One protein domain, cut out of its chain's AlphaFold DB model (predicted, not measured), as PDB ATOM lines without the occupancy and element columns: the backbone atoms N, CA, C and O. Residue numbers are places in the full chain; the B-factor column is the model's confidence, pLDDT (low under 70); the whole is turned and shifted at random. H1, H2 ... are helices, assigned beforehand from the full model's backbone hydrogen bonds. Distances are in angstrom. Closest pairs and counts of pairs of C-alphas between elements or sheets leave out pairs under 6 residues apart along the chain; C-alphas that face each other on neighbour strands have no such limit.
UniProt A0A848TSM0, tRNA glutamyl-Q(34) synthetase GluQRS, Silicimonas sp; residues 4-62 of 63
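What this domain is: This is residues 4 to 62 of the 63 residues of the protein "tRNA glutamyl-Q(34) synthetase GluQRS" of Silicimonas sp (UniProt A0A848TSM0). With little regular structure, this is an elongated string of parts: helix H1 at one end, short helices H2 and H3 at the other, and a long unnamed stretch, residues 14 to 43, between them. The printed part has 59 residues with three named helices, in the order H1, H2, H3, and no named strand; the class is all helix, with only 23 residues in named elements. It is extended, with a radius of gyration of the C-alphas of 17.6 A and spans of 49 by 25 by 21 A.

Where its parts are: H1, residues 4 to 13, is 14.4 A long and begins at C-alpha 4 (215.936, 194.616, 236.524). H2 is residues 44 to 49, 8.8 A. H3, residues 54 to 60, is 10.0 A long and ends at C-alpha 60 (207.025, 189.203, 209.044).

How they stand to each other: H1 is apart from H2 and from H3. H2 and H3 are near each other, their closest C-alphas 8.1 A apart. In H1, H2 and H3 every O i to N i+4 pair is within hydrogen-bond range.

The domain as a whole: The two C-alphas farthest apart, of Leu 13 and Gly 51, are 49.1 A apart. The link H1 to H2 is long, 30 residues; H2 to H3 is tight. The printed part has no cut. Residues 37 to 41 have pLDDT under 70.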
ATOM      1  N   THR A   4     216.172 195.877 235.796       96.56
ATOM      2  CA  THR A   4     215.936 194.616 236.524       96.56
ATOM      3  C   THR A   4     216.622 194.589 237.901       96.56
ATOM      4  O   THR A   4     215.965 194.198 238.864       96.56
ATOM      5  N   PRO A   5     217.876 195.061 238.070       95.75
ATOM      6  CA  PRO A   5     218.507 195.142 239.389       95.75
ATOM      7  C   PRO A   5     217.716 195.984 240.400       95.75
ATOM      8  O   PRO A   5     217.572 195.578 241.550       95.75
ATOM      9  N   VAL A   6     217.138 197.112 239.968       96.56
ATOM     10  CA  VAL A   6     216.308 197.968 240.834       96.56
ATOM     11  C   VAL A   6     215.053 197.221 241.287       96.56
ATOM     12  O   VAL A   6     214.708 197.250 242.465       96.56
ATOM     13  N   GLN A   7     214.398 196.489 240.380       96.19
ATOM     14  CA  GLN A   7     213.234 195.667 240.727       96.19
ATOM     15  C   GLN A   7     213.582 194.572 241.743       96.19
ATOM     16  O   GLN A   7     212.821 194.355 242.685       96.19
ATOM     17  N   VAL A   8     214.732 193.909 241.581       97.00
ATOM     18  CA  VAL A   8     215.203 192.860 242.501       97.00
ATOM     19  C   VAL A   8     215.482 193.423 243.895       97.00
ATOM     20  O   VAL A   8     215.117 192.789 244.883       97.00
ATOM     21  N   ILE A   9     216.075 194.619 243.990       97.19
ATOM     22  CA  ILE A   9     216.283 195.303 245.275       97.19
ATOM     23  C   ILE A   9     214.939 195.544 245.968       97.19
ATOM     24  O   ILE A   9     214.784 195.197 247.135       97.19
ATOM     25  N   LEU A  10     213.948 196.076 245.251       97.12
ATOM     26  CA  LEU A  10     212.621 196.331 245.819       97.12
ATOM     27  C   LEU A  10     211.924 195.040 246.270       97.12
ATOM     28  O   LEU A  10     211.364 195.000 247.361       97.12
ATOM     29  N   GLN A  11     211.991 193.974 245.467       97.69
ATOM     30  CA  GLN A  11     211.445 192.664 245.843       97.69
ATOM     31  C   GLN A  11     212.085 192.139 247.126       97.69
ATOM     32  O   GLN A  11     211.376 191.657 248.004       97.69
ATOM     33  N   HIS A  12     213.406 192.275 247.259       97.31
ATOM     34  CA  HIS A  12     214.121 191.855 248.458       97.31
ATOM     35  C   HIS A  12     213.701 192.662 249.692       97.31
ATOM     36  O   HIS A  12     213.375 192.072 250.719       97.31
ATOM     37  N   LEU A  13     213.651 193.994 249.579       98.12
ATOM     38  CA  LEU A  13     213.285 194.883 250.687       98.12
ATOM     39  C   LEU A  13     211.855 194.657 251.189       98.12
ATOM     40  O   LEU A  13     211.593 194.817 252.378       98.12
ATOM     41  N   PHE A  14     210.941 194.264 250.303       98.00
ATOM     42  CA  PHE A  14     209.549 193.987 250.657       98.00
ATOM     43  C   PHE A  14     209.249 192.503 250.920       98.00
ATOM     44  O   PHE A  14     208.101 192.153 251.181       98.00
ATOM     45  N   GLY A  15     210.253 191.622 250.862       97.31
ATOM     46  CA  GLY A  15     210.066 190.186 251.092       97.31
ATOM     47  C   GLY A  15     209.236 189.479 250.012       97.31
ATOM     48  O   GLY A  15     208.626 188.445 250.277       97.31
ATOM     49  N   PHE A  16     209.188 190.026 248.797       97.94
ATOM     50  CA  PHE A  16     208.454 189.431 247.685       97.94
ATOM     51  C   PHE A  16     209.256 188.324 246.987       97.94
ATOM     52  O   PHE A  16     210.485 188.403 246.891       97.94
ATOM     53  N   PRO A  17     208.574 187.306 246.431       96.44
ATOM     54  CA  PRO A  17     209.228 186.318 245.588       96.44
ATOM     55  C   PRO A  17     209.789 186.979 244.324       96.44
ATOM     56  O   PRO A  17     209.154 187.829 243.698       96.44
ATOM     57  N   LYS A  18     210.984 186.544 243.925       94.69
ATOM     58  CA  LYS A  18     211.632 186.993 242.693       94.69
ATOM     59  C   LYS A  18     211.166 186.130 241.513       94.69
ATOM     60  O   LYS A  18     211.373 184.915 241.556       94.69
ATOM     61  N   PRO A  19     210.588 186.715 240.452       95.38
ATOM     62  CA  PRO A  19     210.209 185.967 239.260       95.38
ATOM     63  C   PRO A  19     211.432 185.606 238.403       95.38
ATOM     64  O   PRO A  19     212.524 186.159 238.559       95.38
ATOM     65  N   ILE A  20     211.234 184.697 237.446       95.69
ATOM     66  CA  ILE A  20     212.211 184.442 236.382       95.69
ATOM     67  C   ILE A  20     212.053 185.530 235.319       95.69
ATOM     68  O   ILE A  20     210.979 185.705 234.745       95.69
ATOM     69  N   TYR A  21     213.136 186.250 235.043       95.12
ATOM     70  CA  TYR A  21     213.171 187.284 234.016       95.12
ATOM     71  C   TYR A  21     213.634 186.703 232.682       95.12
ATOM     72  O   TYR A  21     214.732 186.157 232.586       95.12
ATOM     73  N   HIS A  22     212.827 186.879 231.636       95.94
ATOM     74  CA  HIS A  22     213.225 186.618 230.257       95.94
ATOM     75  C   HIS A  22     213.117 187.911 229.445       95.94
ATOM     76  O   HIS A  22     212.036 188.476 229.287       95.94
ATOM     77  N   HIS A  23     214.249 188.404 228.949       94.50
ATOM     78  CA  HIS A  23     214.300 189.633 228.164       94.50
ATOM     79  C   HIS A  23     214.351 189.305 226.673       94.50
ATOM     80  O   HIS A  23     215.379 188.867 226.158       94.50
ATOM     81  N   HIS A  24     213.250 189.555 225.969       91.44
ATOM     82  CA  HIS A  24     213.219 189.423 224.517       91.44
ATOM     83  C   HIS A  24     214.072 190.499 223.840       91.44
ATOM     84  O   HIS A  24     214.190 191.635 224.313       91.44
ATOM     85  N   ARG A  25     214.658 190.138 222.696       88.69
ATOM     86  CA  ARG A  25     215.361 191.088 221.834       88.69
ATOM     87  C   ARG A  25     214.367 192.077 221.227       88.69
ATOM     88  O   ARG A  25     213.208 191.754 220.985       88.69
ATOM     89  N   LEU A  26     214.845 193.288 220.962       88.25
ATOM     90  CA  LEU A  26     214.072 194.294 220.243       88.25
ATOM     91  C   LEU A  26     213.970 193.919 218.765       88.25
ATOM     92  O   LEU A  26     214.986 193.591 218.153       88.25
ATOM     93  N   ILE A  27     212.771 194.049 218.200       86.19
ATOM     94  CA  ILE A  27     212.554 193.962 216.755       86.19
ATOM     95  C   ILE A  27     213.080 195.251 216.111       86.19
ATOM     96  O   ILE A  27     212.867 196.360 216.620       86.19
ATOM     97  N   ARG A  28     213.816 195.093 215.015       86.94
ATOM     98  CA  ARG A  28     214.485 196.164 214.274       86.94
ATOM     99  C   ARG A  28     214.121 196.061 212.795       86.94
ATOM    100  O   ARG A  28     213.704 194.993 212.359       86.94
ATOM    101  N   ASP A  29     214.256 197.166 212.076       83.25
ATOM    102  CA  ASP A  29     214.174 197.185 210.614       83.25
ATOM    103  C   ASP A  29     215.478 196.700 209.958       83.25
ATOM    104  O   ASP A  29     216.455 196.370 210.642       83.25
ATOM    105  N   ASP A  30     215.495 196.694 208.624       83.81
ATOM    106  CA  ASP A  30     216.636 196.266 207.805       83.81
ATOM    107  C   ASP A  30     217.887 197.141 208.006       83.81
ATOM    108  O   ASP A  30     219.010 196.682 207.801       83.81
ATOM    109  N   ALA A  31     217.716 198.387 208.461       88.00
ATOM    110  CA  ALA A  31     218.810 199.295 208.810       88.00
ATOM    111  C   ALA A  31     219.275 199.130 210.273       88.00
ATOM    112  O   ALA A  31     220.169 199.840 210.742       88.00
ATOM    113  N   GLY A  32     218.672 198.205 211.027       84.75
ATOM    114  CA  GLY A  32     218.982 197.948 212.428       84.75
ATOM    115  C   GLY A  32     218.402 198.980 213.402       84.75
ATOM    116  O   GLY A  32     218.711 198.914 214.603       84.75
ATOM    117  N   LYS A  33     217.556 199.908 212.938       85.81
ATOM    118  CA  LYS A  33     216.845 200.863 213.791       85.81
ATOM    119  C   LYS A  33     215.696 200.137 214.492       85.81
ATOM    120  O   LYS A  33     214.995 199.303 213.928       85.81
ATOM    121  N   ARG A  34     215.512 200.427 215.782       85.44
ATOM    122  CA  ARG A  34     214.402 199.860 216.562       85.44
ATOM    123  C   ARG A  34     213.078 200.371 216.001       85.44
ATOM    124  O   ARG A  34     212.870 201.583 215.959       85.44
ATOM    125  N   LEU A  35     212.165 199.452 215.703       81.19
ATOM    126  CA  LEU A  35     210.796 199.799 215.342       81.19
ATOM    127  C   LEU A  35     210.086 200.433 216.544       81.19
ATOM    128  O   LEU A  35     210.076 199.881 217.647       81.19
ATOM    129  N   ALA A  36     209.490 201.605 216.344       77.25
ATOM    130  CA  ALA A  36     208.678 202.275 217.350       77.25
ATOM    131  C   ALA A  36     207.481 202.956 216.687       77.25
ATOM    132  O   ALA A  36     207.590 203.482 215.586       77.25
ATOM    133  N   LYS A  37     206.344 203.005 217.390       69.12
ATOM    134  CA  LYS A  37     205.093 203.599 216.886       69.12
ATOM    135  C   LYS A  37     205.241 205.064 216.435       69.12
ATOM    136  O   LYS A  37     204.484 205.524 215.596       69.12
ATOM    137  N   ARG A  38     206.201 205.796 217.012       67.31
ATOM    138  CA  ARG A  38     206.528 207.190 216.651       67.31
ATOM    139  C   ARG A  38     207.417 207.313 215.408       67.31
ATOM    140  O   ARG A  38     207.512 208.386 214.840       67.31
ATOM    141  N   ASP A  39     208.115 206.236 215.065       59.00
ATOM    142  CA  ASP A  39     209.139 206.158 214.023       59.00
ATOM    143  C   ASP A  39     208.566 205.487 212.758       59.00
ATOM    144  O   ASP A  39     209.291 204.808 212.043       59.00
ATOM    145  N   ASP A  40     207.261 205.654 212.516       57.06
ATOM    146  CA  ASP A  40     206.517 205.100 211.372       57.06
ATOM    147  C   ASP A  40     206.295 203.572 211.388       57.06
ATOM    148  O   ASP A  40     205.793 202.980 210.430       57.06
ATOM    149  N   ALA A  41     206.594 202.892 212.504       62.78
ATOM    150  CA  ALA A  41     206.236 201.482 212.644       62.78
ATOM    151  C   ALA A  41     204.707 201.331 212.732       62.78
ATOM    152  O   ALA A  41     204.069 201.813 213.679       62.78
ATOM    153  N   ARG A  42     204.125 200.637 211.745       75.06
ATOM    154  CA  ARG A  42     202.679 200.393 211.637       75.06
ATOM    155  C   ARG A  42     202.101 199.811 212.923       75.06
ATOM    156  O   ARG A  42     202.607 198.848 213.496       75.06
ATOM    157  N   ALA A  43     200.969 200.364 213.347       83.31
ATOM    158  CA  ALA A  43     200.190 199.787 214.432       83.31
ATOM    159  C   ALA A  43     199.519 198.477 213.982       83.31
ATOM    160  O   ALA A  43     199.109 198.346 212.830       83.31
ATOM    161  N   ILE A  44     199.282 197.549 214.917       87.19
ATOM    162  CA  ILE A  44     198.526 196.302 214.661       87.19
ATOM    163  C   ILE A  44     197.159 196.591 214.018       87.19
ATOM    164  O   ILE A  44     196.693 195.835 213.170       87.19
ATOM    165  N   ARG A  45     196.516 197.708 214.391       86.88
ATOM    166  CA  ARG A  45     195.239 198.134 213.800       86.88
ATOM    167  C   ARG A  45     195.341 198.345 212.288       86.88
ATOM    168  O   ARG A  45     194.433 197.926 211.587       86.88
ATOM    169  N   THR A  46     196.431 198.942 211.814       87.94
ATOM    170  CA  THR A  46     196.670 199.186 210.387       87.94
ATOM    171  C   THR A  46     196.807 197.867 209.636       87.94
ATOM    172  O   THR A  46     196.136 197.674 208.636       87.94
ATOM    173  N   TYR A  47     197.566 196.906 210.172       88.88
ATOM    174  CA  TYR A  47     197.657 195.565 209.584       88.88
ATOM    175  C   TYR A  47     196.291 194.876 209.476       88.88
ATOM    176  O   TYR A  47     195.985 194.290 208.446       88.88
ATOM    177  N   ARG A  48     195.441 194.993 210.504       90.31
ATOM    178  CA  ARG A  48     194.077 194.440 210.459       90.31
ATOM    179  C   ARG A  48     193.190 195.132 209.425       90.31
ATOM    180  O   ARG A  48     192.413 194.459 208.764       90.31
ATOM    181  N   GLN A  49     193.276 196.458 209.317       91.81
ATOM    182  CA  GLN A  49     192.517 197.231 208.327       91.81
ATOM    183  C   GLN A  49     192.929 196.880 206.896       91.81
ATOM    184  O   GLN A  49     192.069 196.805 206.026       91.81
ATOM    185  N   ASP A  50     194.208 196.572 206.692       92.31
ATOM    186  CA  ASP A  50     194.758 196.118 205.413       92.31
ATOM    187  C   ASP A  50     194.505 194.618 205.145       92.31
ATOM    188  O   ASP A  50     194.980 194.079 204.150       92.31
ATOM    189  N   GLY A  51     193.769 193.925 206.023       94.88
ATOM    190  CA  GLY A  51     193.393 192.519 205.852       94.88
ATOM    191  C   GLY A  51     194.464 191.497 206.247       94.88
ATOM    192  O   GLY A  51     194.278 190.309 205.998       94.88
ATOM    193  N   ALA A  52     195.564 191.915 206.881       93.50
ATOM    194  CA  ALA A  52     196.620 190.998 207.301       93.50
ATOM    195  C   ALA A  52     196.145 190.066 208.430       93.50
ATOM    196  O   ALA A  52     195.546 190.506 209.423       93.50
ATOM    197  N   THR A  53     196.466 188.779 208.310       94.75
ATOM    198  CA  THR A  53     196.164 187.782 209.340       94.75
ATOM    199  C   THR A  53     197.242 187.753 210.425       94.75
ATOM    200  O   THR A  53     198.336 188.305 210.285       94.75
ATOM    201  N   SER A  54     196.968 187.073 211.540       93.12
ATOM    202  CA  SER A  54     197.983 186.844 212.574       93.12
ATOM    203  C   SER A  54     199.163 186.002 212.086       93.12
ATOM    204  O   SER A  54     200.257 186.140 212.627       93.12
ATOM    205  N   GLU A  55     198.948 185.124 211.104       95.25
ATOM    206  CA  GLU A  55     200.010 184.298 210.530       95.25
ATOM    207  C   GLU A  55     200.955 185.143 209.673       95.25
ATOM    208  O   GLU A  55     202.172 185.022 209.792       95.25
ATOM    209  N   ASP A  56     200.410 186.086 208.903       92.81
ATOM    210  CA  ASP A  56     201.220 187.014 208.109       92.81
ATOM    211  C   ASP A  56     202.126 187.860 209.003       92.81
ATOM    212  O   ASP A  56     203.314 188.012 208.728       92.81
ATOM    213  N   VAL A  57     201.595 188.351 210.128       89.62
ATOM    214  CA  VAL A  57     202.385 189.123 211.098       89.62
ATOM    215  C   VAL A  57     203.488 188.278 211.738       89.62
ATOM    216  O   VAL A  57     204.581 188.795 211.947       89.62
ATOM    217  N   ARG A  58     203.237 186.993 212.027       90.88
ATOM    218  CA  ARG A  58     204.269 186.073 212.536       90.88
ATOM    219  C   ARG A  58     205.384 185.878 211.511       90.88
ATOM    220  O   ARG A  58     206.544 186.104 211.843       90.88
ATOM    221  N   ARG A  59     205.022 185.631 210.249       91.00
ATOM    222  CA  ARG A  59     205.972 185.489 209.137       91.00
ATOM    223  C   ARG A  59     206.853 186.730 208.966       91.00
ATOM    224  O   ARG A  59     208.058 186.592 208.777       91.00
ATOM    225  N   LEU A  60     206.283 187.933 209.107       85.50
ATOM    226  CA  LEU A  60     207.025 189.203 209.044       85.50
ATOM    227  C   LEU A  60     208.106 189.336 210.126       85.50
ATOM    228  O   LEU A  60     209.103 190.017 209.905       85.50
ATOM    229  N   VAL A  61     207.920 188.709 211.290       85.88
ATOM    230  CA  VAL A  61     208.886 188.744 212.403       85.88
ATOM    231  C   VAL A  61     209.689 187.444 212.540       85.88
ATOM    232  O   VAL A  61     210.410 187.280 213.524       85.88
ATOM    233  N   GLY A  62     209.583 186.534 211.564       85.31
ATOM    234  CA  GLY A  62     210.306 185.259 211.538       85.31
ATOM    235  C   GLY A  62     209.790 184.210 212.530       85.31
ATOM    236  O   GLY A  62     210.587 183.411 213.024       85.31
TER     237      GLY A  62